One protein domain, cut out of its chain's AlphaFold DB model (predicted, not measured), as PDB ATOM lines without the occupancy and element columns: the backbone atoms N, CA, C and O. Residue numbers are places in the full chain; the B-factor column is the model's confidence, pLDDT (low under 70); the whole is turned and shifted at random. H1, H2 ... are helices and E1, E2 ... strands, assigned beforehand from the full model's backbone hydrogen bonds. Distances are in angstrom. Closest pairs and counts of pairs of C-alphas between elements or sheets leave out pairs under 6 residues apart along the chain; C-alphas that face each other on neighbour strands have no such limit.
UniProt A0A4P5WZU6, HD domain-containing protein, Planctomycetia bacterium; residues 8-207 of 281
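AT A GLANCE: This is residues 8 to 207 of the 281 residues of the protein "HD domain-containing protein" of Planctomycetia bacterium (UniProt A0A4P5WZU6). A compact helical body has H5, H6, H9 and H11 as its core, with H5 and H6 side by side in a hairpin and H9 and H11 crossing H6. H8 packs alongside H9; H2 and H4 pack on H5, with H3 beyond them, at one end of the longest axis, H10 and H12 are at the other, and the small E1-E2 hairpin lies far from the core. The printed part has 200 residues, mostly helix, in the order H1 to H7, E1, E2, H8 to H12, and the two strands are antiparallel. The radius of gyration of the C-alphas is 16.0 A, and the spans are 50 by 43 by 30 A.

IN THESE COORDINATES: H1, residues 8 to 13, begins at C-alpha 8 (117.358, 149.324, 88.569). H2 is residues 19 to 28, H3 31 to 34 and H4 36 to 43. H5, residues 56 to 73, is 25.2 A long, and H6, 78 to 90, is 18.1 A. H7 is residues 95 to 98, E1 100 to 102 and E2 105 to 107. H8, 111 to 125, is 20.5 A long, and H9, 130 to 147, is 29.1 A with a kink of 31 degrees near residue 141. H10 is residues 153 to 163, H11 168 to 180, and H12, 191 to 206, is 22.9 A long, ending at C-alpha 206 (142.212, 178.221, 95.093).

HOW THE PARTS SIT: H1 is close to but not clearly touching H2, Trp 13 to Pro 19 at 6.0 A between C-alphas. The closest C-alphas of touching pairs include Ser 20 and Leu 61 of H2 and H5, 4.9 A; Leu 41 and Trp 57 of H4 and H5, 4.7 A; and Lys 95 and His 111 of H7 and H8, 5.1 A. H3 and H4 only just touch, only at the corner, with 3 pairs of C-alphas within 8 A. H5 and H6 form a hairpin at a shallow tilt of 18 degrees. H6 touches H9 at a steep tilt of 56 degrees, Ala 87 to Val 136 at 5.2 A between C-alphas. In E1 and E2, N 100 and O 107 are 2.8 A apart, within hydrogen-bond range. H8 and H9 form a hairpin at 19 degrees, a shallow tilt. H11 touches H5, Gln 66 to Ala 177 at 4.9 A between C-alphas. H10 and H12 touch about perpendicular, at 82 degrees. Every O i to N i+4 pair is within range in H1, H2, H5, H6, H10, H11 and H12; H8 has 8 of 11, H9 8 of 14, and H4 1 of 4, with 4 of 5 O i to N i+3 pairs.

THE WHOLE: The C-alphas of Ser 29 and Thr 206, the two farthest apart, are 50.1 A apart. The printed part has no cut, and the link from H4 to H5 is long, with 12 residues. Residues 149 and 207 have pLDDT under 70.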
ATOM      1  N   GLN A   8     118.645 148.802  88.105       97.44
ATOM      2  CA  GLN A   8     117.358 149.324  88.569       97.44
ATOM      3  C   GLN A   8     117.118 149.047  90.060       97.44
ATOM      4  O   GLN A   8     116.605 149.918  90.763       97.44
ATOM      5  N   PHE A   9     117.504 147.863  90.551       97.94
ATOM      6  CA  PHE A   9     117.420 147.542  91.975       97.94
ATOM      7  C   PHE A   9     118.255 148.520  92.808       97.94
ATOM      8  O   PHE A   9     117.759 149.094  93.776       97.94
ATOM      9  N   TRP A  10     119.504 148.757  92.406       98.19
ATOM     10  CA  TRP A  10     120.427 149.621  93.143       98.19
ATOM     11  C   TRP A  10     120.061 151.095  93.046       98.19
ATOM     12  O   TRP A  10     120.147 151.805  94.039       98.19
ATOM     13  N   GLN A  11     119.561 151.545  91.900       97.31
ATOM     14  CA  GLN A  11     119.005 152.885  91.752       97.31
ATOM     15  C   GLN A  11     117.786 153.108  92.662       97.31
ATOM     16  O   GLN A  11     117.611 154.188  93.210       97.31
ATOM     17  N   GLN A  12     116.938 152.098  92.870       97.44
ATOM     18  CA  GLN A  12     115.851 152.198  93.850       97.44
ATOM     19  C   GLN A  12     116.391 152.174  95.282       97.44
ATOM     20  O   GLN A  12     115.971 152.981  96.114       97.44
ATOM     21  N   TRP A  13     117.351 151.292  95.564       98.25
ATOM     22  CA  TRP A  13     118.012 151.183  96.863       98.25
ATOM     23  C   TRP A  13     118.614 152.516  97.325       98.25
ATOM     24  O   TRP A  13     118.438 152.887  98.485       98.25
ATOM     25  N   THR A  14     119.237 153.284  96.424       97.81
ATOM     26  CA  THR A  14     119.831 154.582  96.781       97.81
ATOM     27  C   THR A  14     118.793 155.626  97.201       97.81
ATOM     28  O   THR A  14     119.156 156.634  97.801       97.81
ATOM     29  N   THR A  15     117.506 155.411  96.915       96.31
ATOM     30  CA  THR A  15     116.400 156.299  97.321       96.31
ATOM     31  C   THR A  15     115.724 155.880  98.626       96.31
ATOM     32  O   THR A  15     114.888 156.621  99.146       96.31
ATOM     33  N   ALA A  16     116.079 154.716  99.178       95.69
ATOM     34  CA  ALA A  16     115.473 154.217 100.403       95.69
ATOM     35  C   ALA A  16     115.790 155.141 101.599       95.69
ATOM     36  O   ALA A  16     116.933 155.582 101.757       95.69
ATOM     37  N   PRO A  17     114.817 155.417 102.490       91.56
ATOM     38  CA  PRO A  17     115.068 156.219 103.688       91.56
ATOM     39  C   PRO A  17     116.091 155.548 104.615       91.56
ATOM     40  O   PRO A  17     116.961 156.238 105.153       91.56
ATOM     41  N   HIS A  18     116.017 154.215 104.708       95.81
ATOM     42  CA  HIS A  18     116.919 153.330 105.443       95.81
ATOM     43  C   HIS A  18     117.461 152.244 104.496       95.81
ATOM     44  O   HIS A  18     116.900 151.150 104.414       95.81
ATOM     45  N   PRO A  19     118.537 152.523 103.736       98.12
ATOM     46  CA  PRO A  19     119.094 151.568 102.774       98.12
ATOM     47  C   PRO A  19     119.523 150.234 103.401       98.12
ATOM     48  O   PRO A  19     119.527 149.204 102.724       98.12
ATOM     49  N   SER A  20     119.860 150.233 104.693       98.44
ATOM     50  CA  SER A  20     120.169 149.010 105.446       98.44
ATOM     51  C   SER A  20     119.017 148.003 105.490       98.44
ATOM     52  O   SER A  20     119.281 146.811 105.378       98.44
ATOM     53  N   ASP A  21     117.753 148.435 105.562       98.38
ATOM     54  CA  ASP A  21     116.600 147.523 105.626       98.38
ATOM     55  C   ASP A  21     116.488 146.668 104.357       98.38
ATOM     56  O   ASP A  21     116.178 145.477 104.400       98.38
ATOM     57  N   VAL A  22     116.804 147.269 103.208       98.12
ATOM     58  CA  VAL A  22     116.831 146.577 101.916       98.12
ATOM     59  C   VAL A  22     117.984 145.568 101.869       98.12
ATOM     60  O   VAL A  22     117.791 144.439 101.419       98.12
ATOM     61  N   LEU A  23     119.166 145.933 102.378       98.38
ATOM     62  CA  LEU A  23     120.323 145.030 102.455       98.38
ATOM     63  C   LEU A  23     120.072 143.860 103.420       98.38
ATOM     64  O   LEU A  23     120.381 142.714 103.096       98.38
ATOM     65  N   LEU A  24     119.438 144.120 104.565       98.44
ATOM     66  CA  LEU A  24     118.989 143.091 105.504       98.44
ATOM     67  C   LEU A  24     117.936 142.178 104.869       98.44
ATOM     68  O   LEU A  24     117.939 140.974 105.101       98.44
ATOM     69  N   SER A  25     117.062 142.707 104.009       97.62
ATOM     70  CA  SER A  25     116.117 141.886 103.245       97.62
ATOM     71  C   SER A  25     116.828 140.929 102.273       97.62
ATOM     72  O   SER A  25     116.458 139.753 102.181       97.62
ATOM     73  N   LEU A  26     117.895 141.381 101.598       97.06
ATOM     74  CA  LEU A  26     118.748 140.503 100.781       97.06
ATOM     75  C   LEU A  26     119.439 139.429 101.629       97.06
ATOM     76  O   LEU A  26     119.522 138.278 101.203       97.06
ATOM     77  N   GLN A  27     119.900 139.789 102.829       97.25
ATOM     78  CA  GLN A  27     120.508 138.850 103.773       97.25
ATOM     79  C   GLN A  27     119.499 137.784 104.230       97.25
ATOM     80  O   GLN A  27     119.744 136.591 104.056       97.25
ATOM     81  N   HIS A  28     118.335 138.191 104.746       97.50
ATOM     82  CA  HIS A  28     117.310 137.281 105.270       97.50
ATOM     83  C   HIS A  28     116.689 136.379 104.199       97.50
ATOM     84  O   HIS A  28     116.288 135.256 104.495       97.50
ATOM     85  N   SER A  29     116.608 136.851 102.952       96.69
ATOM     86  CA  SER A  29     116.100 136.056 101.828       96.69
ATOM     87  C   SER A  29     117.146 135.125 101.202       96.69
ATOM     88  O   SER A  29     116.807 134.355 100.306       96.69
ATOM     89  N   GLY A  30     118.413 135.203 101.627       96.12
ATOM     90  CA  GLY A  30     119.527 134.445 101.050       96.12
ATOM     91  C   GLY A  30     120.041 134.979  99.706       96.12
ATOM     92  O   GLY A  30     121.032 134.471  99.187       96.12
ATOM     93  N   GLN A  31     119.430 136.029  99.149       96.56
ATOM     94  CA  GLN A  31     119.850 136.624  97.872       96.56
ATOM     95  C   GLN A  31     121.204 137.330  97.951       96.56
ATOM     96  O   GLN A  31     121.857 137.504  96.923       96.56
ATOM     97  N   LEU A  32     121.676 137.673  99.153       96.12
ATOM     98  CA  LEU A  32     123.027 138.201  99.353       96.12
ATOM     99  C   LEU A  32     124.115 137.242  98.828       96.12
ATOM    100  O   LEU A  32     125.177 137.699  98.417       96.12
ATOM    101  N   ALA A  33     123.837 135.933  98.741       96.00
ATOM    102  CA  ALA A  33     124.742 134.946  98.143       96.00
ATOM    103  C   ALA A  33     125.038 135.195  96.649       96.00
ATOM    104  O   ALA A  33     126.071 134.754  96.147       96.00
ATOM    105  N   LEU A  34     124.171 135.927  95.938       97.19
ATOM    106  CA  LEU A  34     124.398 136.353  94.549       97.19
ATOM    107  C   LEU A  34     125.452 137.472  94.443       97.19
ATOM    108  O   LEU A  34     125.973 137.746  93.361       97.19
ATOM    109  N   LEU A  35     125.779 138.108  95.570       97.81
ATOM    110  CA  LEU A  35     126.681 139.248  95.696       97.81
ATOM    111  C   LEU A  35     127.839 138.879  96.641       97.81
ATOM    112  O   LEU A  35     127.909 139.390  97.761       97.81
ATOM    113  N   PRO A  36     128.749 137.975  96.228       97.62
ATOM    114  CA  PRO A  36     129.801 137.448  97.097       97.62
ATOM    115  C   PRO A  36     130.702 138.532  97.703       97.62
ATOM    116  O   PRO A  36     131.181 138.358  98.820       97.62
ATOM    117  N   GLU A  37     130.893 139.660  97.012       98.31
ATOM    118  CA  GLU A  37     131.647 140.810  97.517       98.31
ATOM    119  C   GLU A  37     131.014 141.396  98.789       98.31
ATOM    120  O   GLU A  37     131.727 141.710  99.739       98.31
ATOM    121  N   LEU A  38     129.679 141.487  98.837       98.50
ATOM    122  CA  LEU A  38     128.946 141.938 100.023       98.50
ATOM    123  C   LEU A  38     128.816 140.822 101.063       98.50
ATOM    124  O   LEU A  38     128.967 141.069 102.257       98.50
ATOM    125  N   ALA A  39     128.567 139.586 100.620       98.31
ATOM    126  CA  ALA A  39     128.413 138.445 101.517       98.31
ATOM    127  C   ALA A  39     129.664 138.217 102.382       98.31
ATOM    128  O   ALA A  39     129.528 137.901 103.563       98.31
ATOM    129  N   ALA A  40     130.860 138.439 101.822       98.44
ATOM    130  CA  ALA A  40     132.136 138.318 102.528       98.44
ATOM    131  C   ALA A  40     132.277 139.286 103.720       98.44
ATOM    132  O   ALA A  40     133.011 138.996 104.668       98.44
ATOM    133  N   LEU A  41     131.560 140.415 103.720       98.69
ATOM    134  CA  LEU A  41     131.608 141.388 104.816       98.69
ATOM    135  C   LEU A  41     131.004 140.838 106.119       98.69
ATOM    136  O   LEU A  41     131.404 141.274 107.199       98.69
ATOM    137  N   GLN A  42     130.066 139.884 106.034       98.44
ATOM    138  CA  GLN A  42     129.389 139.297 107.203       98.44
ATOM    139  C   GLN A  42     130.360 138.542 108.114       98.44
ATOM    140  O   GLN A  42     130.252 138.607 109.335       98.44
ATOM    141  N   GLU A  43     131.362 137.899 107.519       96.88
ATOM    142  CA  GLU A  43     132.351 137.100 108.244       96.88
ATOM    143  C   GLU A  43     133.645 137.875 108.523       96.88
ATOM    144  O   GLU A  43     134.580 137.330 109.103       96.88
ATOM    145  N   THR A  44     133.733 139.145 108.109       98.56
ATOM    146  CA  THR A  44     134.958 139.937 108.267       98.56
ATOM    147  C   THR A  44     134.946 140.661 109.616       98.56
ATOM    148  O   THR A  44     134.177 141.614 109.788       98.56
ATOM    149  N   PRO A  45     135.785 140.258 110.590       98.31
ATOM    150  CA  PRO A  45     135.819 140.890 111.900       98.31
ATOM    151  C   PRO A  45     136.435 142.290 111.833       98.31
ATOM    152  O   PRO A  45     137.213 142.615 110.933       98.31
ATOM    153  N   GLN A  46     136.122 143.102 112.838       97.69
ATOM    154  CA  GLN A  46     136.751 144.400 113.064       97.69
ATOM    155  C   GLN A  46     137.269 144.502 114.492       97.69
ATOM    156  O   GLN A  46     136.943 143.684 115.352       97.69
ATOM    157  N   ASP A  47     138.109 145.502 114.744       97.00
ATOM    158  CA  ASP A  47     138.597 145.790 116.086       97.00
ATOM    159  C   ASP A  47     137.478 146.412 116.939       97.00
ATOM    160  O   ASP A  47     137.092 147.549 116.656       97.00
ATOM    161  N   PRO A  48     136.997 145.746 118.009       96.31
ATOM    162  CA  PRO A  48     135.877 146.242 118.814       96.31
ATOM    163  C   PRO A  48     136.150 147.575 119.518       96.31
ATOM    164  O   PRO A  48     135.216 148.252 119.939       96.31
ATOM    165  N   HIS A  49     137.419 147.968 119.673       94.75
ATOM    166  CA  HIS A  49     137.766 149.276 120.227       94.75
ATOM    167  C   HIS A  49     137.421 150.419 119.262       94.75
ATOM    168  O   HIS A  49     137.008 151.490 119.700       94.75
ATOM    169  N   TRP A  50     137.623 150.203 117.960       93.50
ATOM    170  CA  TRP A  50     137.368 151.209 116.923       93.50
ATOM    171  C   TRP A  50     135.996 151.057 116.269       93.50
ATOM    172  O   TRP A  50     135.434 152.060 115.832       93.50
ATOM    173  N   HIS A  51     135.489 149.825 116.230       97.38
ATOM    174  CA  HIS A  51     134.224 149.416 115.631       97.38
ATOM    175  C   HIS A  51     133.355 148.700 116.678       97.38
ATOM    176  O   HIS A  51     133.180 147.477 116.617       97.38
ATOM    177  N   PRO A  52     132.856 149.426 117.697       97.56
ATOM    178  CA  PRO A  52     132.004 148.842 118.731       97.56
ATOM    179  C   PRO A  52     130.662 148.324 118.189       97.56
ATOM    180  O   PRO A  52     130.013 147.520 118.854       97.56
ATOM    181  N   GLU A  53     130.256 148.754 116.992       98.00
ATOM    182  CA  GLU A  53     129.045 148.315 116.299       98.00
ATOM    183  C   GLU A  53     129.117 146.860 115.814       98.00
ATOM    184  O   GLU A  53     128.078 146.220 115.666       98.00
ATOM    185  N   GLY A  54     130.320 146.316 115.588       98.00
ATOM    186  CA  GLY A  54     130.513 144.920 115.199       98.00
ATOM    187  C   GLY A  54     131.382 144.720 113.957       98.00
ATOM    188  O   GLY A  54     132.396 145.385 113.755       98.00
ATOM    189  N   ASN A  55     131.021 143.719 113.153       98.50
ATOM    190  CA  ASN A  55     131.775 143.307 111.965       98.50
ATOM    191  C   ASN A  55     131.644 144.320 110.806       98.50
ATOM    192  O   ASN A  55     130.953 145.337 110.908       98.50
ATOM    193  N   VAL A  56     132.324 144.050 109.687       98.75
ATOM    194  CA  VAL A  56     132.323 144.966 108.530       98.75
ATOM    195  C   VAL A  56     130.930 145.120 107.916       98.75
ATOM    196  O   VAL A  56     130.566 146.216 107.493       98.75
ATOM    197  N   TRP A  57     130.118 144.059 107.904       98.81
ATOM    198  CA  TRP A  57     128.739 144.130 107.416       98.81
ATOM    199  C   TRP A  57     127.874 145.081 108.245       98.81
ATOM    200  O   TRP A  57     127.279 145.999 107.684       98.81
ATOM    201  N   VAL A  58     127.850 144.920 109.572       98.75
ATOM    202  CA  VAL A  58     127.072 145.786 110.474       98.75
ATOM    203  C   VAL A  58     127.518 147.241 110.345       98.75
ATOM    204  O   VAL A  58     126.677 148.133 110.226       98.75
ATOM    205  N   HIS A  59     128.828 147.476 110.272       98.81
ATOM    206  CA  HIS A  59     129.378 148.800 110.004       98.81
ATOM    207  C   HIS A  59     128.865 149.374 108.676       98.81
ATOM    208  O   HIS A  59     128.295 150.462 108.649       98.81
ATOM    209  N   THR A  60     128.956 148.613 107.583       98.88
ATOM    210  CA  THR A  60     128.512 149.056 106.251       98.88
ATOM    211  C   THR A  60     127.022 149.416 106.235       98.88
ATOM    212  O   THR A  60     126.652 150.440 105.661       98.88
ATOM    213  N   LEU A  61     126.163 148.653 106.926       98.88
ATOM    214  CA  LEU A  61     124.740 148.989 107.076       98.88
ATOM    215  C   LEU A  61     124.540 150.367 107.732       98.88
ATOM    216  O   LEU A  61     123.744 151.178 107.245       98.88
ATOM    217  N   HIS A  62     125.277 150.655 108.808       98.81
ATOM    218  CA  HIS A  62     125.227 151.956 109.474       98.81
ATOM    219  C   HIS A  62     125.763 153.083 108.587       98.81
ATOM    220  O   HIS A  62     125.124 154.133 108.492       98.81
ATOM    221  N   VAL A  63     126.884 152.862 107.898       98.88
ATOM    222  CA  VAL A  63     127.483 153.841 106.980       98.88
ATOM    223  C   VAL A  63     126.537 154.166 105.820       98.88
ATOM    224  O   VAL A  63     126.372 155.337 105.479       98.88
ATOM    225  N   CYS A  64     125.830 153.180 105.257       98.88
ATOM    226  CA  CYS A  64     124.826 153.417 104.214       98.88
ATOM    227  C   CYS A  64     123.639 154.261 104.708       98.88
ATOM    228  O   CYS A  64     123.178 155.145 103.984       98.88
ATOM    229  N   ASN A  65     123.156 154.033 105.935       98.75
ATOM    230  CA  ASN A  65     122.117 154.885 106.521       98.75
ATOM    231  C   ASN A  65     122.628 156.320 106.733       98.75
ATOM    232  O   ASN A  65     121.947 157.267 106.344       98.75
ATOM    233  N   GLN A  66     123.849 156.482 107.256       98.62
ATOM    234  CA  GLN A  66     124.456 157.804 107.439       98.62
ATOM    235  C   GLN A  66     124.648 158.539 106.110       98.62
ATOM    236  O   GLN A  66     124.374 159.733 106.018       98.62
ATOM    237  N   ALA A  67     125.059 157.834 105.055       98.69
ATOM    238  CA  ALA A  67     125.154 158.390 103.709       98.69
ATOM    239  C   ALA A  67     123.790 158.887 103.192       98.69
ATOM    240  O   ALA A  67     123.718 159.962 102.595       98.69
ATOM    241  N   ALA A  68     122.704 158.154 103.462       98.69
ATOM    242  CA  ALA A  68     121.348 158.577 103.111       98.69
ATOM    243  C   ALA A  68     120.904 159.825 103.895       98.69
ATOM    244  O   ALA A  68     120.332 160.748 103.309       98.69
ATOM    245  N   ASP A  69     121.202 159.889 105.196       98.31
ATOM    246  CA  ASP A  69     120.927 161.061 106.036       98.31
ATOM    247  C   ASP A  69     121.708 162.296 105.577       98.31
ATOM    248  O   ASP A  69     121.128 163.372 105.413       98.31
ATOM    249  N   ILE A  70     123.004 162.139 105.297       98.31
ATOM    250  CA  ILE A  70     123.860 163.198 104.749       98.31
ATOM    251  C   ILE A  70     123.340 163.659 103.387       98.31
ATOM    252  O   ILE A  70     123.286 164.863 103.140       98.31
ATOM    253  N   SER A  71     122.909 162.730 102.526       98.44
ATOM    254  CA  SER A  71     122.339 163.063 101.218       98.44
ATOM    255  C   SER A  71     121.116 163.973 101.342       98.44
ATOM    256  O   SER A  71     121.034 165.008 100.677       98.44
ATOM    257  N   ARG A  72     120.190 163.631 102.251       98.12
ATOM    258  CA  ARG A  72     118.997 164.439 102.543       98.12
ATOM    259  C   ARG A  72     119.359 165.792 103.148       98.12
ATOM    260  O   ARG A  72     118.871 166.816 102.677       98.12
ATOM    261  N   ARG A  73     120.230 165.798 104.164       97.88
ATOM    262  CA  ARG A  73     120.694 167.013 104.850       97.88
ATOM    263  C   ARG A  73     121.311 168.010 103.872       97.88
ATOM    264  O   ARG A  73     120.995 169.193 103.929       97.88
ATOM    265  N   ASP A  74     122.166 167.525 102.977       98.06
ATOM    266  CA  ASP A  74     122.905 168.350 102.019       98.06
ATOM    267  C   ASP A  74     122.139 168.574 100.702       98.06
ATOM    268  O   ASP A  74     122.648 169.267  99.821       98.06
ATOM    269  N   SER A  75     120.930 168.012 100.569       97.94
ATOM    270  CA  SER A  75     120.069 168.132  99.383       97.94
ATOM    271  C   SER A  75     120.786 167.747  98.084       97.94
ATOM    272  O   SER A  75     120.783 168.497  97.104       97.94
ATOM    273  N   LEU A  76     121.443 166.583  98.090       98.19
ATOM    274  CA  LEU A  76     122.179 166.097  96.923       98.19
ATOM    275  C   LEU A  76     121.242 165.807  95.753       98.19
ATOM    276  O   LEU A  76     120.113 165.349  95.927       98.19
ATOM    277  N   ASN A  77     121.734 166.050  94.538       97.75
ATOM    278  CA  ASN A  77     121.013 165.620  93.345       97.75
ATOM    279  C   ASN A  77     121.045 164.076  93.215       97.75
ATOM    280  O   ASN A  77     121.889 163.433  93.847       97.75
ATOM    281  N   PRO A  78     120.174 163.468  92.384       97.38
ATOM    282  CA  PRO A  78     120.075 162.011  92.281       97.38
ATOM    283  C   PRO A  78     121.406 161.306  91.987       97.38
ATOM    284  O   PRO A  78     121.740 160.336  92.659       97.38
ATOM    285  N   GLN A  79     122.213 161.838  91.065       97.50
ATOM    286  CA  GLN A  79     123.513 161.253  90.730       97.50
ATOM    287  C   GLN A  79     124.489 161.307  91.914       97.50
ATOM    288  O   GLN A  79     125.162 160.324  92.212       97.50
ATOM    289  N   GLN A  80     124.563 162.442  92.612       98.38
ATOM    290  CA  GLN A  80     125.425 162.599  93.787       98.38
ATOM    291  C   GLN A  80     124.989 161.685  94.937       98.38
ATOM    292  O   GLN A  80     125.838 161.145  95.647       98.38
ATOM    293  N   GLN A  81     123.683 161.505  95.122       98.62
ATOM    294  CA  GLN A  81     123.137 160.563  96.093       98.62
ATOM    295  C   GLN A  81     123.539 159.126  95.745       98.62
ATOM    296  O   GLN A  81     124.074 158.420  96.598       98.62
ATOM    297  N   GLU A  82     123.344 158.710  94.491       98.75
ATOM    298  CA  GLU A  82     123.737 157.383  94.012       98.75
ATOM    299  C   GLU A  82     125.235 157.128  94.233       98.75
ATOM    300  O   GLU A  82     125.609 156.123  94.829       98.75
ATOM    301  N   GLU A  83     126.097 158.064  93.827       98.75
ATOM    302  CA  GLU A  83     127.550 157.953  93.997       98.75
ATOM    303  C   GLU A  83     127.969 157.877  95.473       98.75
ATOM    304  O   GLU A  83     128.841 157.079  95.817       98.75
ATOM    305  N   LEU A  84     127.348 158.670  96.357       98.88
ATOM    306  CA  LEU A  84     127.664 158.657  97.787       98.88
ATOM    307  C   LEU A  84     127.246 157.335  98.443       98.88
ATOM    308  O   LEU A  84     128.034 156.755  99.189       98.88
ATOM    309  N   LEU A  85     126.037 156.840  98.159       98.88
ATOM    310  CA  LEU A  85     125.554 155.586  98.742       98.88
ATOM    311  C   LEU A  85     126.305 154.370  98.190       98.88
ATOM    312  O   LEU A  85     126.630 153.465  98.957       98.88
ATOM    313  N   LEU A  86     126.644 154.353  96.897       98.94
ATOM    314  CA  LEU A  86     127.490 153.301  96.326       98.94
ATOM    315  C   LEU A  86     128.899 153.319  96.929       98.94
ATOM    316  O   LEU A  86     129.431 152.260  97.254       98.94
ATOM    317  N   ALA A  87     129.493 154.501  97.124       98.94
ATOM    318  CA  ALA A  87     130.790 154.609  97.785       98.94
ATOM    319  C   ALA A  87     130.724 154.140  99.246       98.94
ATOM    320  O   ALA A  87     131.600 153.394  99.672       98.94
ATOM    321  N   ALA A  88     129.662 154.492  99.978       98.94
ATOM    322  CA  ALA A  88     129.401 154.006 101.333       98.94
ATOM    323  C   ALA A  88     129.285 152.475 101.394       98.94
ATOM    324  O   ALA A  88     129.927 151.848 102.233       98.94
ATOM    325  N   LEU A  89     128.541 151.865 100.468       98.94
ATOM    326  CA  LEU A  89     128.411 150.408 100.368       98.94
ATOM    327  C   LEU A  89     129.750 149.720 100.066       98.94
ATOM    328  O   LEU A  89     129.994 148.604 100.517       98.94
ATOM    329  N   CYS A  90     130.605 150.377  99.279       98.94
ATOM    330  CA  CYS A  90     131.803 149.761  98.718       98.94
ATOM    331  C   CYS A  90     133.107 150.058  99.470       98.94
ATOM    332  O   CYS A  90     134.112 149.407  99.177       98.94
ATOM    333  N   HIS A  91     133.131 151.038 100.383       98.88
ATOM    334  CA  HIS A  91     134.377 151.585 100.944       98.88
ATOM    335  C   HIS A  91     135.282 150.522 101.591       98.88
ATOM    336  O   HIS A  91     136.504 150.593 101.474       98.88
ATOM    337  N   ASP A  92     134.662 149.494 102.168       98.75
ATOM    338  CA  ASP A  92     135.315 148.441 102.937       98.75
ATOM    339  C   ASP A  92     135.413 147.084 102.223       98.75
ATOM    340  O   ASP A  92     135.853 146.099 102.820       98.75
ATOM    341  N   LEU A  93     135.091 147.000 100.924       98.88
ATOM    342  CA  LEU A  93     135.151 145.732 100.171       98.88
ATOM    343  C   LEU A  93     136.557 145.118 100.085       98.88
ATOM    344  O   LEU A  93     136.702 143.949  99.736       98.88
ATOM    345  N   GLY A  94     137.600 145.879 100.424       98.56
ATOM    346  CA  GLY A  94     138.964 145.366 100.540       98.56
ATOM    347  C   GLY A  94     139.286 144.696 101.879       98.56
ATOM    348  O   GLY A  94     140.310 144.013 101.973       98.56
ATOM    349  N   LYS A  95     138.460 144.869 102.922       98.62
ATOM    350  CA  LYS A  95     138.720 144.307 104.258       98.62
ATOM    351  C   LYS A  95     138.757 142.773 104.263       98.62
ATOM    352  O   LYS A  95     139.727 142.251 104.804       98.62
ATOM    353  N   PRO A  96     137.845 142.025 103.606       98.56
ATOM    354  CA  PRO A  96     137.897 140.558 103.614       98.56
ATOM    355  C   PRO A  96     139.259 139.966 103.210       98.56
ATOM    356  O   PRO A  96     139.693 138.970 103.777       98.56
ATOM    357  N   ALA A  97     139.960 140.596 102.260       97.69
ATOM    358  CA  ALA A  97     141.257 140.129 101.765       97.69
ATOM    359  C   ALA A  97     142.467 140.648 102.564       97.69
ATOM    360  O   ALA A  97     143.585 140.186 102.347       97.69
ATOM    361  N   THR A  98     142.275 141.639 103.437       97.81
ATOM    362  CA  THR A  98     143.369 142.341 104.132       97.81
ATOM    363  C   THR A  98     143.260 142.283 105.652       97.81
ATOM    364  O   THR A  98     144.222 142.629 106.335       97.81
ATOM    365  N   THR A  99     142.123 141.842 106.194       98.31
ATOM    366  CA  THR A  99     141.909 141.696 107.632       98.31
ATOM    367  C   THR A  99     142.737 140.540 108.191       98.31
ATOM    368  O   THR A  99     142.566 139.386 107.805       98.31
ATOM    369  N   ALA A 100     143.594 140.849 109.159       97.25
ATOM    370  CA  ALA A 100     144.406 139.894 109.900       97.25
ATOM    371  C   ALA A 100     144.366 140.198 111.404       97.25
ATOM    372  O   ALA A 100     144.214 141.352 111.822       97.25
ATOM    373  N   PHE A 101     144.504 139.158 112.231       97.31
ATOM    374  CA  PHE A 101     144.649 139.310 113.677       97.31
ATOM    375  C   PHE A 101     146.131 139.407 114.037       97.31
ATOM    376  O   PHE A 101     146.866 138.422 113.976       97.31
ATOM    377  N   GLU A 102     146.577 140.597 114.428       94.25
ATOM    378  CA  GLU A 102     147.980 140.887 114.710       94.25
ATOM    379  C   GLU A 102     148.123 141.649 116.026       94.25
ATOM    380  O   GLU A 102     147.464 142.666 116.252       94.25
ATOM    381  N   GLN A 103     149.044 141.204 116.887       92.94
ATOM    382  CA  GLN A 103     149.349 141.869 118.163       92.94
ATOM    383  C   GLN A 103     148.099 142.075 119.045       92.94
ATOM    384  O   GLN A 103     147.935 143.117 119.677       92.94
ATOM    385  N   GLY A 104     147.202 141.083 119.060       94.31
ATOM    386  CA  GLY A 104     145.976 141.113 119.860       94.31
ATOM    387  C   GLY A 104     144.856 141.988 119.290       94.31
ATOM    388  O   GLY A 104     143.885 142.241 119.998       94.31
ATOM    389  N   ARG A 105     144.980 142.475 118.048       96.06
ATOM    390  CA  ARG A 105     144.004 143.372 117.416       96.06
ATOM    391  C   ARG A 105     143.720 142.957 115.976       96.06
ATOM    392  O   ARG A 105     144.625 142.535 115.259       96.06
ATOM    393  N   TRP A 106     142.478 143.129 115.536       97.69
ATOM    394  CA  TRP A 106     142.127 143.026 114.119       97.69
ATOM    395  C   TRP A 106     142.617 144.267 113.373       97.69
ATOM    396  O   TRP A 106     142.389 145.395 113.811       97.69
ATOM    397  N   LYS A 107     143.304 144.073 112.250       95.56
ATOM    398  CA  LYS A 107     143.799 145.155 111.392       95.56
ATOM    399  C   LYS A 107     143.530 144.806 109.937       95.56
ATOM    400  O   LYS A 107     143.686 143.654 109.562       95.56
ATOM    401  N   ALA A 108     143.201 145.805 109.126       96.44
ATOM    402  CA  ALA A 108     143.014 145.658 107.682       96.44
ATOM    403  C   ALA A 108     143.910 146.652 106.915       96.44
ATOM    404  O   ALA A 108     143.412 147.636 106.348       96.44
ATOM    405  N   PRO A 109     145.248 146.500 106.980       94.19
ATOM    406  CA  PRO A 109     146.164 147.427 106.331       94.19
ATOM    407  C   PRO A 109     145.987 147.388 104.809       94.19
ATOM    408  O   PRO A 109     145.958 146.330 104.192       94.19
ATOM    409  N   GLY A 110     145.889 148.565 104.187       93.38
ATOM    410  CA  GLY A 110     145.803 148.673 102.730       93.38
ATOM    411  C   GLY A 110     144.446 148.299 102.121       93.38
ATOM    412  O   GLY A 110     144.337 148.309 100.894       93.38
ATOM    413  N   HIS A 111     143.408 148.048 102.931       98.12
ATOM    414  CA  HIS A 111     142.071 147.743 102.415       98.12
ATOM    415  C   HIS A 111     141.499 148.782 101.432       98.12
ATOM    416  O   HIS A 111     140.827 148.341 100.503       98.12
ATOM    417  N   PRO A 112     141.784 150.105 101.508       96.38
ATOM    418  CA  PRO A 112     141.268 151.035 100.504       96.38
ATOM    419  C   PRO A 112     141.791 150.711  99.099       96.38
ATOM    420  O   PRO A 112     141.030 150.683  98.140       96.38
ATOM    421  N   ALA A 113     143.085 150.389  98.978       93.88
ATOM    422  CA  ALA A 113     143.701 150.035  97.700       93.88
ATOM    423  C   ALA A 113     143.273 148.639  97.220       93.88
ATOM    424  O   ALA A 113     143.004 148.455  96.034       93.88
ATOM    425  N   ALA A 114     143.180 147.668  98.137       95.06
ATOM    426  CA  ALA A 114     142.706 146.319  97.826       95.06
ATOM    427  C   ALA A 114     141.214 146.286  97.445       95.06
ATOM    428  O   ALA A 114     140.797 145.420  96.681       95.06
ATOM    429  N   GLY A 115     140.422 147.237  97.947       98.06
ATOM    430  CA  GLY A 115     138.994 147.355  97.671       98.06
ATOM    431  C   GLY A 115     138.684 147.819  96.253       98.06
ATOM    432  O   GLY A 115     137.715 147.346  95.679       98.06
ATOM    433  N   VAL A 116     139.529 148.656  95.637       98.25
ATOM    434  CA  VAL A 116     139.299 149.207  94.283       98.25
ATOM    435  C   VAL A 116     138.929 148.144  93.231       98.25
ATOM    436  O   VAL A 116     137.888 148.304  92.588       98.25
ATOM    437  N   PRO A 117     139.707 147.061  93.014       97.12
ATOM    438  CA  PRO A 117     139.336 146.039  92.033       97.12
ATOM    439  C   PRO A 117     138.039 145.299  92.394       97.12
ATOM    440  O   PRO A 117     137.247 145.003  91.500       97.12
ATOM    441  N   VAL A 118     137.788 145.054  93.685       98.62
ATOM    442  CA  VAL A 118     136.568 144.385  94.170       98.62
ATOM    443  C   VAL A 118     135.343 145.273  93.946       98.62
ATOM    444  O   VAL A 118     134.328 144.818  93.428       98.62
ATOM    445  N   THR A 119     135.458 146.567  94.251       98.81
ATOM    446  CA  THR A 119     134.434 147.575  93.967       98.81
ATOM    447  C   THR A 119     134.146 147.661  92.473       98.81
ATOM    448  O   THR A 119     132.983 147.662  92.083       98.81
ATOM    449  N   ALA A 120     135.174 147.699  91.619       98.38
ATOM    450  CA  ALA A 120     134.980 147.752  90.171       98.38
ATOM    451  C   ALA A 120     134.204 146.529  89.666       98.38
ATOM    452  O   ALA A 120     133.237 146.683  88.920       98.38
ATOM    453  N   GLN A 121     134.586 145.331  90.120       98.31
ATOM    454  CA  GLN A 121     133.906 144.083  89.776       98.31
ATOM    455  C   GLN A 121     132.453 144.066  90.264       98.31
ATOM    456  O   GLN A 121     131.557 143.718  89.495       98.31
ATOM    457  N   PHE A 122     132.210 144.465  91.514       98.75
ATOM    458  CA  PHE A 122     130.867 144.544  92.083       98.75
ATOM    459  C   PHE A 122     129.981 145.514  91.292       98.75
ATOM    460  O   PHE A 122     128.904 145.129  90.843       98.75
ATOM    461  N   LEU A 123     130.453 146.742  91.050       98.69
ATOM    462  CA  LEU A 123     129.683 147.756  90.325       98.69
ATOM    463  C   LEU A 123     129.398 147.344  88.873       98.69
ATOM    464  O   LEU A 123     128.302 147.586  88.372       98.69
ATOM    465  N   GLN A 124     130.345 146.673  88.209       98.12
ATOM    466  CA  GLN A 124     130.122 146.081  86.886       98.12
ATOM    467  C   GLN A 124     129.084 144.955  86.931       98.12
ATOM    468  O   GLN A 124     128.212 144.901  86.067       98.12
ATOM    469  N   LYS A 125     129.144 144.079  87.944       98.12
ATOM    470  CA  LYS A 125     128.204 142.959  88.126       98.12
ATOM    471  C   LYS A 125     126.764 143.440  88.284       98.12
ATOM    472  O   LYS A 125     125.869 142.851  87.691       98.12
ATOM    473  N   ILE A 126     126.555 144.524  89.029       98.06
ATOM    474  CA  ILE A 126     125.232 145.138  89.206       98.06
ATOM    475  C   ILE A 126     124.850 146.094  88.062       98.06
ATOM    476  O   ILE A 126     123.837 146.784  88.148       98.06
ATOM    477  N   GLN A 127     125.661 146.149  86.998       97.75
ATOM    478  CA  GLN A 127     125.436 146.947  85.790       97.75
ATOM    479  C   GLN A 127     125.370 148.464  86.042       97.75
ATOM    480  O   GLN A 127     124.684 149.188  85.318       97.75
ATOM    481  N   ALA A 128     126.083 148.965  87.057       97.94
ATOM    482  CA  ALA A 128     126.116 150.393  87.356       97.94
ATOM    483  C   ALA A 128     126.670 151.200  86.159       97.94
ATOM    484  O   ALA A 128     127.672 150.795  85.556       97.94
ATOM    485  N   PRO A 129     126.073 152.357  85.807       97.62
ATOM    486  CA  PRO A 129     126.579 153.189  84.723       97.62
ATOM    487  C   PRO A 129     128.043 153.595  84.936       97.62
ATOM    488  O   PRO A 129     128.452 153.956  86.042       97.62
ATOM    489  N   ALA A 130     128.826 153.596  83.853       93.38
ATOM    490  CA  ALA A 130     130.278 153.796  83.894       93.38
ATOM    491  C   ALA A 130     130.714 155.092  84.602       93.38
ATOM    492  O   ALA A 130     131.763 155.115  85.244       93.38
ATOM    493  N   GLN A 131     129.897 156.148  84.534       95.00
ATOM    494  CA  GLN A 131     130.147 157.401  85.249       95.00
ATOM    495  C   GLN A 131     130.170 157.219  86.775       95.00
ATOM    496  O   GLN A 131     131.068 157.742  87.428       95.00
ATOM    497  N   HIS A 132     129.259 156.416  87.340       97.75
ATOM    498  CA  HIS A 132     129.243 156.155  88.780       97.75
ATOM    499  C   HIS A 132     130.455 155.325  89.173       97.75
ATOM    500  O   HIS A 132     131.078 155.614  90.184       97.75
ATOM    501  N   ILE A 133     130.847 154.345  88.349       97.56
ATOM    502  CA  ILE A 133     132.063 153.554  88.588       97.56
ATOM    503  C   ILE A 133     133.287 154.477  88.630       97.56
ATOM    504  O   ILE A 133     134.054 154.440  89.590       97.56
ATOM    505  N   ALA A 134     133.441 155.351  87.632       94.25
ATOM    506  CA  ALA A 134     134.556 156.292  87.564       94.25
ATOM    507  C   ALA A 134     134.614 157.237  88.779       94.25
ATOM    508  O   ALA A 134     135.711 157.545  89.241       94.25
ATOM    509  N   THR A 135     133.464 157.661  89.315       98.12
ATOM    510  CA  THR A 135     133.390 158.492  90.526       98.12
ATOM    511  C   THR A 135     133.619 157.695  91.816       98.12
ATOM    512  O   THR A 135     134.314 158.165  92.712       98.12
ATOM    513  N   VAL A 136     133.068 156.487  91.946       98.88
ATOM    514  CA  VAL A 136     133.093 155.714  93.200       98.88
ATOM    515  C   VAL A 136     134.479 155.138  93.495       98.88
ATOM    516  O   VAL A 136     134.922 155.176  94.641       98.88
ATOM    517  N   LEU A 137     135.200 154.642  92.484       98.56
ATOM    518  CA  LEU A 137     136.522 154.032  92.686       98.56
ATOM    519  C   LEU A 137     137.536 154.937  93.415       98.56
ATOM    520  O   LEU A 137     138.128 154.477  94.393       98.56
ATOM    521  N   PRO A 138     137.750 156.207  93.015       98.19
ATOM    522  CA  PRO A 138     138.656 157.090  93.745       98.19
ATOM    523  C   PRO A 138     138.147 157.466  95.145       98.19
ATOM    524  O   PRO A 138     138.967 157.701  96.032       98.19
ATOM    525  N   LEU A 139     136.827 157.492  95.379       98.88
ATOM    526  CA  LEU A 139     136.274 157.696  96.724       98.88
ATOM    527  C   LEU A 139     136.647 156.535  97.651       98.88
ATOM    528  O   LEU A 139     137.153 156.773  98.745       98.88
ATOM    529  N   VAL A 140     136.477 155.291  97.188       98.75
ATOM    530  CA  VAL A 140     136.890 154.087  97.928       98.75
ATOM    531  C   VAL A 140     138.398 154.081  98.170       98.75
ATOM    532  O   VAL A 140     138.837 153.837  99.290       98.75
ATOM    533  N   ALA A 141     139.208 154.413  97.163       97.94
ATOM    534  CA  ALA A 141     140.665 154.405  97.291       97.94
ATOM    535  C   ALA A 141     141.197 155.392  98.350       97.94
ATOM    536  O   ALA A 141     142.224 155.133  98.980       97.94
ATOM    537  N   GLU A 142     140.515 156.524  98.546       97.81
ATOM    538  CA  GLU A 142     141.005 157.644  99.359       97.81
ATOM    539  C   GLU A 142     140.207 157.871 100.658       97.81
ATOM    540  O   GLU A 142     140.505 158.822 101.384       97.81
ATOM    541  N   HIS A 143     139.219 157.032 100.995       97.94
ATOM    542  CA  HIS A 143     138.314 157.281 102.134       97.94
ATOM    543  C   HIS A 143     139.042 157.415 103.489       97.94
ATOM    544  O   HIS A 143     138.636 158.210 104.335       97.94
ATOM    545  N   LEU A 144     140.197 156.766 103.676       95.88
ATOM    546  CA  LEU A 144     141.016 156.907 104.890       95.88
ATOM    547  C   LEU A 144     141.984 158.096 104.892       95.88
ATOM    548  O   LEU A 144     142.787 158.226 105.817       95.88
ATOM    549  N   VAL A 145     141.954 158.988 103.897       94.12
ATOM    550  CA  VAL A 145     142.911 160.110 103.829       94.12
ATOM    551  C   VAL A 145     142.882 160.987 105.089       94.12
ATOM    552  O   VAL A 145     143.897 161.563 105.483       94.12
ATOM    553  N   HIS A 146     141.734 161.030 105.766       91.38
ATOM    554  CA  HIS A 146     141.524 161.756 107.012       91.38
ATOM    555  C   HIS A 146     142.326 161.207 108.205       91.38
ATOM    556  O   HIS A 146     142.537 161.942 109.170       91.38
ATOM    557  N   ALA A 147     142.804 159.957 108.145       87.62
ATOM    558  CA  ALA A 147     143.645 159.353 109.181       87.62
ATOM    559  C   ALA A 147     145.006 160.063 109.319       87.62
ATOM    560  O   ALA A 147     145.655 159.970 110.360       87.62
ATOM    561  N   ASN A 148     145.418 160.824 108.298       81.31
ATOM    562  CA  ASN A 148     146.533 161.760 108.376       81.31
ATOM    563  C   ASN A 148     146.029 163.204 108.168       81.31
ATOM    564  O   ASN A 148     146.161 163.753 107.076       81.31
ATOM    565  N   PRO A 149     145.454 163.852 109.198       68.38
ATOM    566  CA  PRO A 149     144.766 165.135 109.041       68.38
ATOM    567  C   PRO A 149     145.709 166.325 108.777       68.38
ATOM    568  O   PRO A 149     145.244 167.411 108.437       68.38
ATOM    569  N   ALA A 150     147.027 166.146 108.904       75.88
ATOM    570  CA  ALA A 150     148.035 167.195 108.738       75.88
ATOM    571  C   ALA A 150     148.584 167.289 107.297       75.88
ATOM    572  O   ALA A 150     149.782 167.495 107.082       75.88
ATOM    573  N   LEU A 151     147.728 167.129 106.281       79.62
ATOM    574  CA  LEU A 151     148.154 167.246 104.885       79.62
ATOM    575  C   LEU A 151     148.458 168.703 104.507       79.62
ATOM    576  O   LEU A 151     147.586 169.565 104.521       79.62
ATOM    577  N   GLY A 152     149.692 168.972 104.077       85.94
ATOM    578  CA  GLY A 152     150.047 170.262 103.476       85.94
ATOM    579  C   GLY A 152     149.417 170.468 102.088       85.94
ATOM    580  O   GLY A 152     149.052 169.509 101.404       85.94
ATOM    581  N   HIS A 153     149.377 171.715 101.602       87.88
ATOM    582  CA  HIS A 153     148.741 172.083 100.321       87.88
ATOM    583  C   HIS A 153     149.182 171.221  99.122       87.88
ATOM    584  O   HIS A 153     148.373 170.860  98.269       87.88
ATOM    585  N   LYS A 154     150.468 170.844  99.039       86.62
ATOM    586  CA  LYS A 154     150.980 169.965  97.969       86.62
ATOM    587  C   LYS A 154     150.357 168.565  98.020       86.62
ATOM    588  O   LYS A 154     150.068 168.002  96.968       86.62
ATOM    589  N   ALA A 155     150.162 168.007  99.214       88.50
ATOM    590  CA  ALA A 155     149.532 166.702  99.384       88.50
ATOM    591  C   ALA A 155     148.040 166.761  99.038       88.50
ATOM    592  O   ALA A 155     147.559 165.880  98.330       88.50
ATOM    593  N   ILE A 156     147.351 167.840  99.422       91.00
ATOM    594  CA  ILE A 156     145.949 168.066  99.049       91.00
ATOM    595  C   ILE A 156     145.797 168.187  97.526       91.00
ATOM    596  O   ILE A 156     144.950 167.520  96.948       91.00
ATOM    597  N   ARG A 157     146.660 168.939  96.830       88.94
ATOM    598  CA  ARG A 157     146.616 168.999  95.352       88.94
ATOM    599  C   ARG A 157     146.803 167.628  94.699       88.94
ATOM    600  O   ARG A 157     146.128 167.306  93.728       88.94
ATOM    601  N   ARG A 158     147.690 166.793  95.250       89.81
ATOM    602  CA  ARG A 158     147.849 165.405  94.792       89.81
ATOM    603  C   ARG A 158     146.616 164.552  95.084       89.81
ATOM    604  O   ARG A 158     146.340 163.656  94.300       89.81
ATOM    605  N   LEU A 159     145.937 164.773  96.210       92.50
ATOM    606  CA  LEU A 159     144.672 164.112  96.534       92.50
ATOM    607  C   LEU A 159     143.599 164.493  95.509       92.50
ATOM    608  O   LEU A 159     143.016 163.604  94.911       92.50
ATOM    609  N   LEU A 160     143.418 165.787  95.224       92.56
ATOM    610  CA  LEU A 160     142.457 166.267  94.223       92.56
ATOM    611  C   LEU A 160     142.693 165.639  92.841       92.56
ATOM    612  O   LEU A 160     141.745 165.218  92.187       92.56
ATOM    613  N   ALA A 161     143.956 165.511  92.426       88.38
ATOM    614  CA  ALA A 161     144.305 164.856  91.167       88.38
ATOM    615  C   ALA A 161     143.976 163.351  91.149       88.38
ATOM    616  O   ALA A 161     143.565 162.843  90.113       88.38
ATOM    617  N   ARG A 162     144.151 162.641  92.275       93.81
ATOM    618  CA  ARG A 162     143.770 161.221  92.392       93.81
ATOM    619  C   ARG A 162     142.263 161.025  92.530       93.81
ATOM    620  O   ARG A 162     141.771 159.973  92.147       93.81
ATOM    621  N   LEU A 163     141.554 162.020  93.066       95.25
ATOM    622  CA  LEU A 163     140.108 161.961  93.243       95.25
ATOM    623  C   LEU A 163     139.335 162.105  91.940       95.25
ATOM    624  O   LEU A 163     138.255 161.542  91.833       95.25
ATOM    625  N   HIS A 164     139.863 162.846  90.966       90.00
ATOM    626  CA  HIS A 164     139.167 163.096  89.708       90.00
ATOM    627  C   HIS A 164     138.666 161.787  89.052       90.00
ATOM    628  O   HIS A 164     139.466 160.867  88.871       90.00
ATOM    629  N   PRO A 165     137.386 161.702  88.627       94.38
ATOM    630  CA  PRO A 165     136.404 162.790  88.506       94.38
ATOM    631  C   PRO A 165     135.598 163.101  89.781       94.38
ATOM    632  O   PRO A 165     134.783 164.022  89.771       94.38
ATOM    633  N   ALA A 166     135.808 162.374  90.879       96.19
ATOM    634  CA  ALA A 166     135.030 162.539  92.097       96.19
ATOM    635  C   ALA A 166     135.248 163.911  92.766       96.19
ATOM    636  O   ALA A 166     136.392 164.323  93.001       96.19
ATOM    637  N   PRO A 167     134.168 164.617  93.145       94.94
ATOM    638  CA  PRO A 167     134.277 165.844  93.919       94.94
ATOM    639  C   PRO A 167     134.872 165.590  95.307       94.94
ATOM    640  O   PRO A 167     134.460 164.670  96.015       94.94
ATOM    641  N   LEU A 168     135.756 166.479  95.771       96.38
ATOM    642  CA  LEU A 168     136.269 166.447  97.150       96.38
ATOM    643  C   LEU A 168     135.136 166.446  98.192       96.38
ATOM    644  O   LEU A 168     135.251 165.813  99.237       96.38
ATOM    645  N   THR A 169     134.034 167.141  97.910       97.31
ATOM    646  CA  THR A 169     132.859 167.178  98.787       97.31
ATOM    647  C   THR A 169     132.222 165.799  98.965       97.31
ATOM    648  O   THR A 169     131.793 165.493 100.072       97.31
ATOM    649  N   GLN A 170     132.224 164.940  97.939       98.31
ATOM    650  CA  GLN A 170     131.753 163.555  98.063       98.31
ATOM    651  C   GLN A 170     132.675 162.726  98.955       98.31
ATOM    652  O   GLN A 170     132.188 161.970  99.790       98.31
ATOM    653  N   LEU A 171     133.997 162.920  98.857       98.50
ATOM    654  CA  LEU A 171     134.939 162.252  99.757       98.50
ATOM    655  C   LEU A 171     134.709 162.665 101.216       98.50
ATOM    656  O   LEU A 171     134.677 161.816 102.098       98.50
ATOM    657  N   ILE A 172     134.524 163.963 101.476       98.19
ATOM    658  CA  ILE A 172     134.270 164.470 102.834       98.19
ATOM    659  C   ILE A 172     132.976 163.875 103.407       98.19
ATOM    660  O   ILE A 172     132.956 163.495 104.576       98.19
ATOM    661  N   ARG A 173     131.923 163.751 102.592       98.62
ATOM    662  CA  ARG A 173     130.659 163.116 102.995       98.62
ATOM    663  C   ARG A 173     130.810 161.625 103.257       98.62
ATOM    664  O   ARG A 173     130.251 161.139 104.231       98.62
ATOM    665  N   LEU A 174     131.586 160.917 102.437       98.81
ATOM    666  CA  LEU A 174     131.895 159.509 102.675       98.81
ATOM    667  C   LEU A 174     132.635 159.327 104.006       98.81
ATOM    668  O   LEU A 174     132.255 158.473 104.796       98.81
ATOM    669  N   ILE A 175     133.631 160.172 104.284       98.44
ATOM    670  CA  ILE A 175     134.358 160.172 105.564       98.44
ATOM    671  C   ILE A 175     133.409 160.449 106.737       98.44
ATOM    672  O   ILE A 175     133.537 159.850 107.802       98.44
ATOM    673  N   GLU A 176     132.463 161.374 106.566       98.56
ATOM    674  CA  GLU A 176     131.453 161.657 107.583       98.56
ATOM    675  C   GLU A 176     130.528 160.460 107.827       98.56
ATOM    676  O   GLU A 176     130.248 160.145 108.986       98.56
ATOM    677  N   ALA A 177     130.098 159.783 106.761       98.62
ATOM    678  CA  ALA A 177     129.264 158.592 106.842       98.62
ATOM    679  C   ALA A 177     129.993 157.431 107.538       98.62
ATOM    680  O   ALA A 177     129.430 156.838 108.455       98.62
ATOM    681  N   ASP A 178     131.242 157.160 107.148       98.56
ATOM    682  CA  ASP A 178     132.123 156.139 107.737       98.56
ATOM    683  C   ASP A 178     132.312 156.384 109.243       98.56
ATOM    684  O   ASP A 178     131.890 155.596 110.095       98.56
ATOM    685  N   LEU A 179     132.818 157.569 109.604       97.56
ATOM    686  CA  LEU A 179     133.072 157.906 111.004       97.56
ATOM    687  C   LEU A 179     131.798 157.936 111.850       97.56
ATOM    688  O   LEU A 179     131.874 157.618 113.042       97.56
ATOM    689  N   GLY A 180     130.668 158.325 111.252       97.69
ATOM    690  CA  GLY A 180     129.363 158.360 111.898       97.69
ATOM    691  C   GLY A 180     128.651 157.008 111.959       97.69
ATOM    692  O   GLY A 180     127.700 156.881 112.728       97.69
ATOM    693  N   GLY A 181     129.084 156.005 111.197       97.56
ATOM    694  CA  GLY A 181     128.484 154.671 111.129       97.56
ATOM    695  C   GLY A 181     128.935 153.722 112.242       97.56
ATOM    696  O   GLY A 181     128.943 152.512 112.039       97.56
ATOM    697  N   ARG A 182     129.345 154.249 113.404       97.50
ATOM    698  CA  ARG A 182     129.982 153.477 114.488       97.50
ATOM    699  C   ARG A 182     129.263 153.599 115.837       97.50
ATOM    700  O   ARG A 182     129.895 153.971 116.830       97.50
ATOM    701  N   PRO A 183     127.939 153.380 115.918       97.00
ATOM    702  CA  PRO A 183     127.240 153.458 117.197       97.00
ATOM    703  C   PRO A 183     127.870 152.491 118.223       97.00
ATOM    704  O   PRO A 183     128.265 151.387 117.858       97.00
ATOM    705  N   PRO A 184     127.980 152.874 119.509       96.56
ATOM    706  CA  PRO A 184     127.391 154.054 120.149       96.56
ATOM    707  C   PRO A 184     128.252 155.330 120.069       96.56
ATOM    708  O   PRO A 184     127.966 156.297 120.778       96.56
ATOM    709  N   LEU A 185     129.315 155.365 119.257       95.88
ATOM    710  CA  LEU A 185     130.108 156.583 119.076       95.88
ATOM    711  C   LEU A 185     129.255 157.696 118.439       95.88
ATOM    712  O   LEU A 185     128.350 157.411 117.649       95.88
ATOM    713  N   PRO A 186     129.521 158.973 118.769       92.88
ATOM    714  CA  PRO A 186     128.759 160.085 118.221       92.88
ATOM    715  C   PRO A 186     128.950 160.205 116.707       92.88
ATOM    716  O   PRO A 186     130.060 160.069 116.191       92.88
ATOM    717  N   ALA A 187     127.860 160.527 116.014       93.12
ATOM    718  CA  ALA A 187     127.859 160.771 114.581       93.12
ATOM    719  C   ALA A 187     128.596 162.066 114.188       93.12
ATOM    720  O   ALA A 187     128.723 163.011 114.973       93.12
ATOM    721  N   GLY A 188     129.002 162.133 112.917       91.00
ATOM    722  CA  GLY A 188     129.577 163.320 112.291       91.00
ATOM    723  C   GLY A 188     131.101 163.418 112.395       91.00
ATOM    724  O   GLY A 188     131.788 162.580 112.974       91.00
ATOM    725  N   LEU A 189     131.652 164.482 111.806       92.81
ATOM    726  CA  LEU A 189     133.101 164.666 111.723       92.81
ATOM    727  C   LEU A 189     133.725 165.116 113.062       92.81
ATOM    728  O   LEU A 189     133.335 166.164 113.604       92.81
ATOM    729  N   PRO A 190     134.776 164.430 113.553       91.94
ATOM    730  CA  PRO A 190     135.585 164.905 114.671       91.94
ATOM    731  C   PRO A 190     136.274 166.248 114.360       91.94
ATOM    732  O   PRO A 190     136.560 166.541 113.194       91.94
ATOM    733  N   PRO A 191     136.638 167.059 115.375       92.31
ATOM    734  CA  PRO A 191     137.254 168.374 115.162       92.31
ATOM    735  C   PRO A 191     138.514 168.360 114.283       92.31
ATOM    736  O   PRO A 191     138.700 169.256 113.462       92.31
ATOM    737  N   ALA A 192     139.371 167.343 114.420       89.94
ATOM    738  CA  ALA A 192     140.571 167.205 113.593       89.94
ATOM    739  C   ALA A 192     140.230 166.987 112.108       89.94
ATOM    740  O   ALA A 192     140.842 167.601 111.235       89.94
ATOM    741  N   VAL A 193     139.202 166.181 111.825       92.56
ATOM    742  CA  VAL A 193     138.752 165.904 110.455       92.56
ATOM    743  C   VAL A 193     138.023 167.111 109.861       92.56
ATOM    744  O   VAL A 193     138.223 167.423 108.693       92.56
ATOM    745  N   LYS A 194     137.272 167.874 110.668       93.50
ATOM    746  CA  LYS A 194     136.689 169.164 110.248       93.50
ATOM    747  C   LYS A 194     137.762 170.165 109.803       93.50
ATOM    748  O   LYS A 194     137.587 170.828 108.785       93.50
ATOM    749  N   LYS A 195     138.888 170.248 110.526       91.62
ATOM    750  CA  LYS A 195     140.034 171.091 110.134       91.62
ATOM    751  C   LYS A 195     140.641 170.637 108.806       91.62
ATOM    752  O   LYS A 195     140.889 171.477 107.944       91.62
ATOM    753  N   PHE A 196     140.836 169.328 108.632       91.62
ATOM    754  CA  PHE A 196     141.287 168.756 107.362       91.62
ATOM    755  C   PHE A 196     140.327 169.105 106.212       91.62
ATOM    756  O   PHE A 196     140.769 169.636 105.196       91.62
ATOM    757  N   ALA A 197     139.023 168.876 106.389       93.50
ATOM    758  CA  ALA A 197     138.001 169.158 105.384       93.50
ATOM    759  C   ALA A 197     137.997 170.640 104.974       93.50
ATOM    760  O   ALA A 197     138.022 170.947 103.784       93.50
ATOM    761  N   ALA A 198     138.049 171.557 105.945       93.50
ATOM    762  CA  ALA A 198     138.124 172.993 105.680       93.50
ATOM    763  C   ALA A 198     139.381 173.366 104.874       93.50
ATOM    764  O   ALA A 198     139.273 174.028 103.844       93.50
ATOM    765  N   ALA A 199     140.560 172.883 105.285       91.00
ATOM    766  CA  ALA A 199     141.807 173.135 104.564       91.00
ATOM    767  C   ALA A 199     141.775 172.565 103.136       91.00
ATOM    768  O   ALA A 199     142.213 173.222 102.188       91.00
ATOM    769  N   ALA A 200     141.226 171.361 102.965       92.12
ATOM    770  CA  ALA A 200     141.100 170.723 101.665       92.12
ATOM    771  C   ALA A 200     140.178 171.515 100.724       92.12
ATOM    772  O   ALA A 200     140.531 171.728  99.563       92.12
ATOM    773  N   LEU A 201     139.051 172.019 101.236       93.69
ATOM    774  CA  LEU A 201     138.128 172.877 100.489       93.69
ATOM    775  C   LEU A 201     138.765 174.221 100.115       93.69
ATOM    776  O   LEU A 201     138.611 174.664  98.979       93.69
ATOM    777  N   THR A 202     139.538 174.843 101.012       93.06
ATOM    778  CA  THR A 202     140.285 176.076 100.700       93.06
ATOM    779  C   THR A 202     141.284 175.858  99.563       93.06
ATOM    780  O   THR A 202     141.370 176.672  98.639       93.06
ATOM    781  N   VAL A 203     142.026 174.748  99.582       90.00
ATOM    782  CA  VAL A 203     142.953 174.411  98.490       90.00
ATOM    783  C   VAL A 203     142.195 174.115  97.197       90.00
ATOM    784  O   VAL A 203     142.608 174.593  96.148       90.00
ATOM    785  N   ALA A 204     141.083 173.377  97.250       88.50
ATOM    786  CA  ALA A 204     140.277 173.076  96.065       88.50
ATOM    787  C   ALA A 204     139.693 174.343  95.415       88.50
ATOM    788  O   ALA A 204     139.691 174.459  94.194       88.50
ATOM    789  N   ALA A 205     139.265 175.319  96.221       87.62
ATOM    790  CA  ALA A 205     138.749 176.598  95.734       87.62
ATOM    791  C   ALA A 205     139.835 177.484  95.091       87.62
ATOM    792  O   ALA A 205     139.555 178.227  94.156       87.62
ATOM    793  N   THR A 206     141.077 177.406  95.579       82.31
ATOM    794  CA  THR A 206     142.212 178.221  95.093       82.31
ATOM    795  C   THR A 206     143.059 177.519  94.031       82.31
ATOM    796  O   THR A 206     143.917 178.133  93.400       82.31
ATOM    797  N   SER A 207     142.847 176.223  93.832       66.25
ATOM    798  CA  SER A 207     143.479 175.391  92.811       66.25
ATOM    799  C   SER A 207     142.386 174.555  92.144       66.25
ATOM    800  O   SER A 207     142.319 173.350  92.412       66.25
TER     801      SER A 207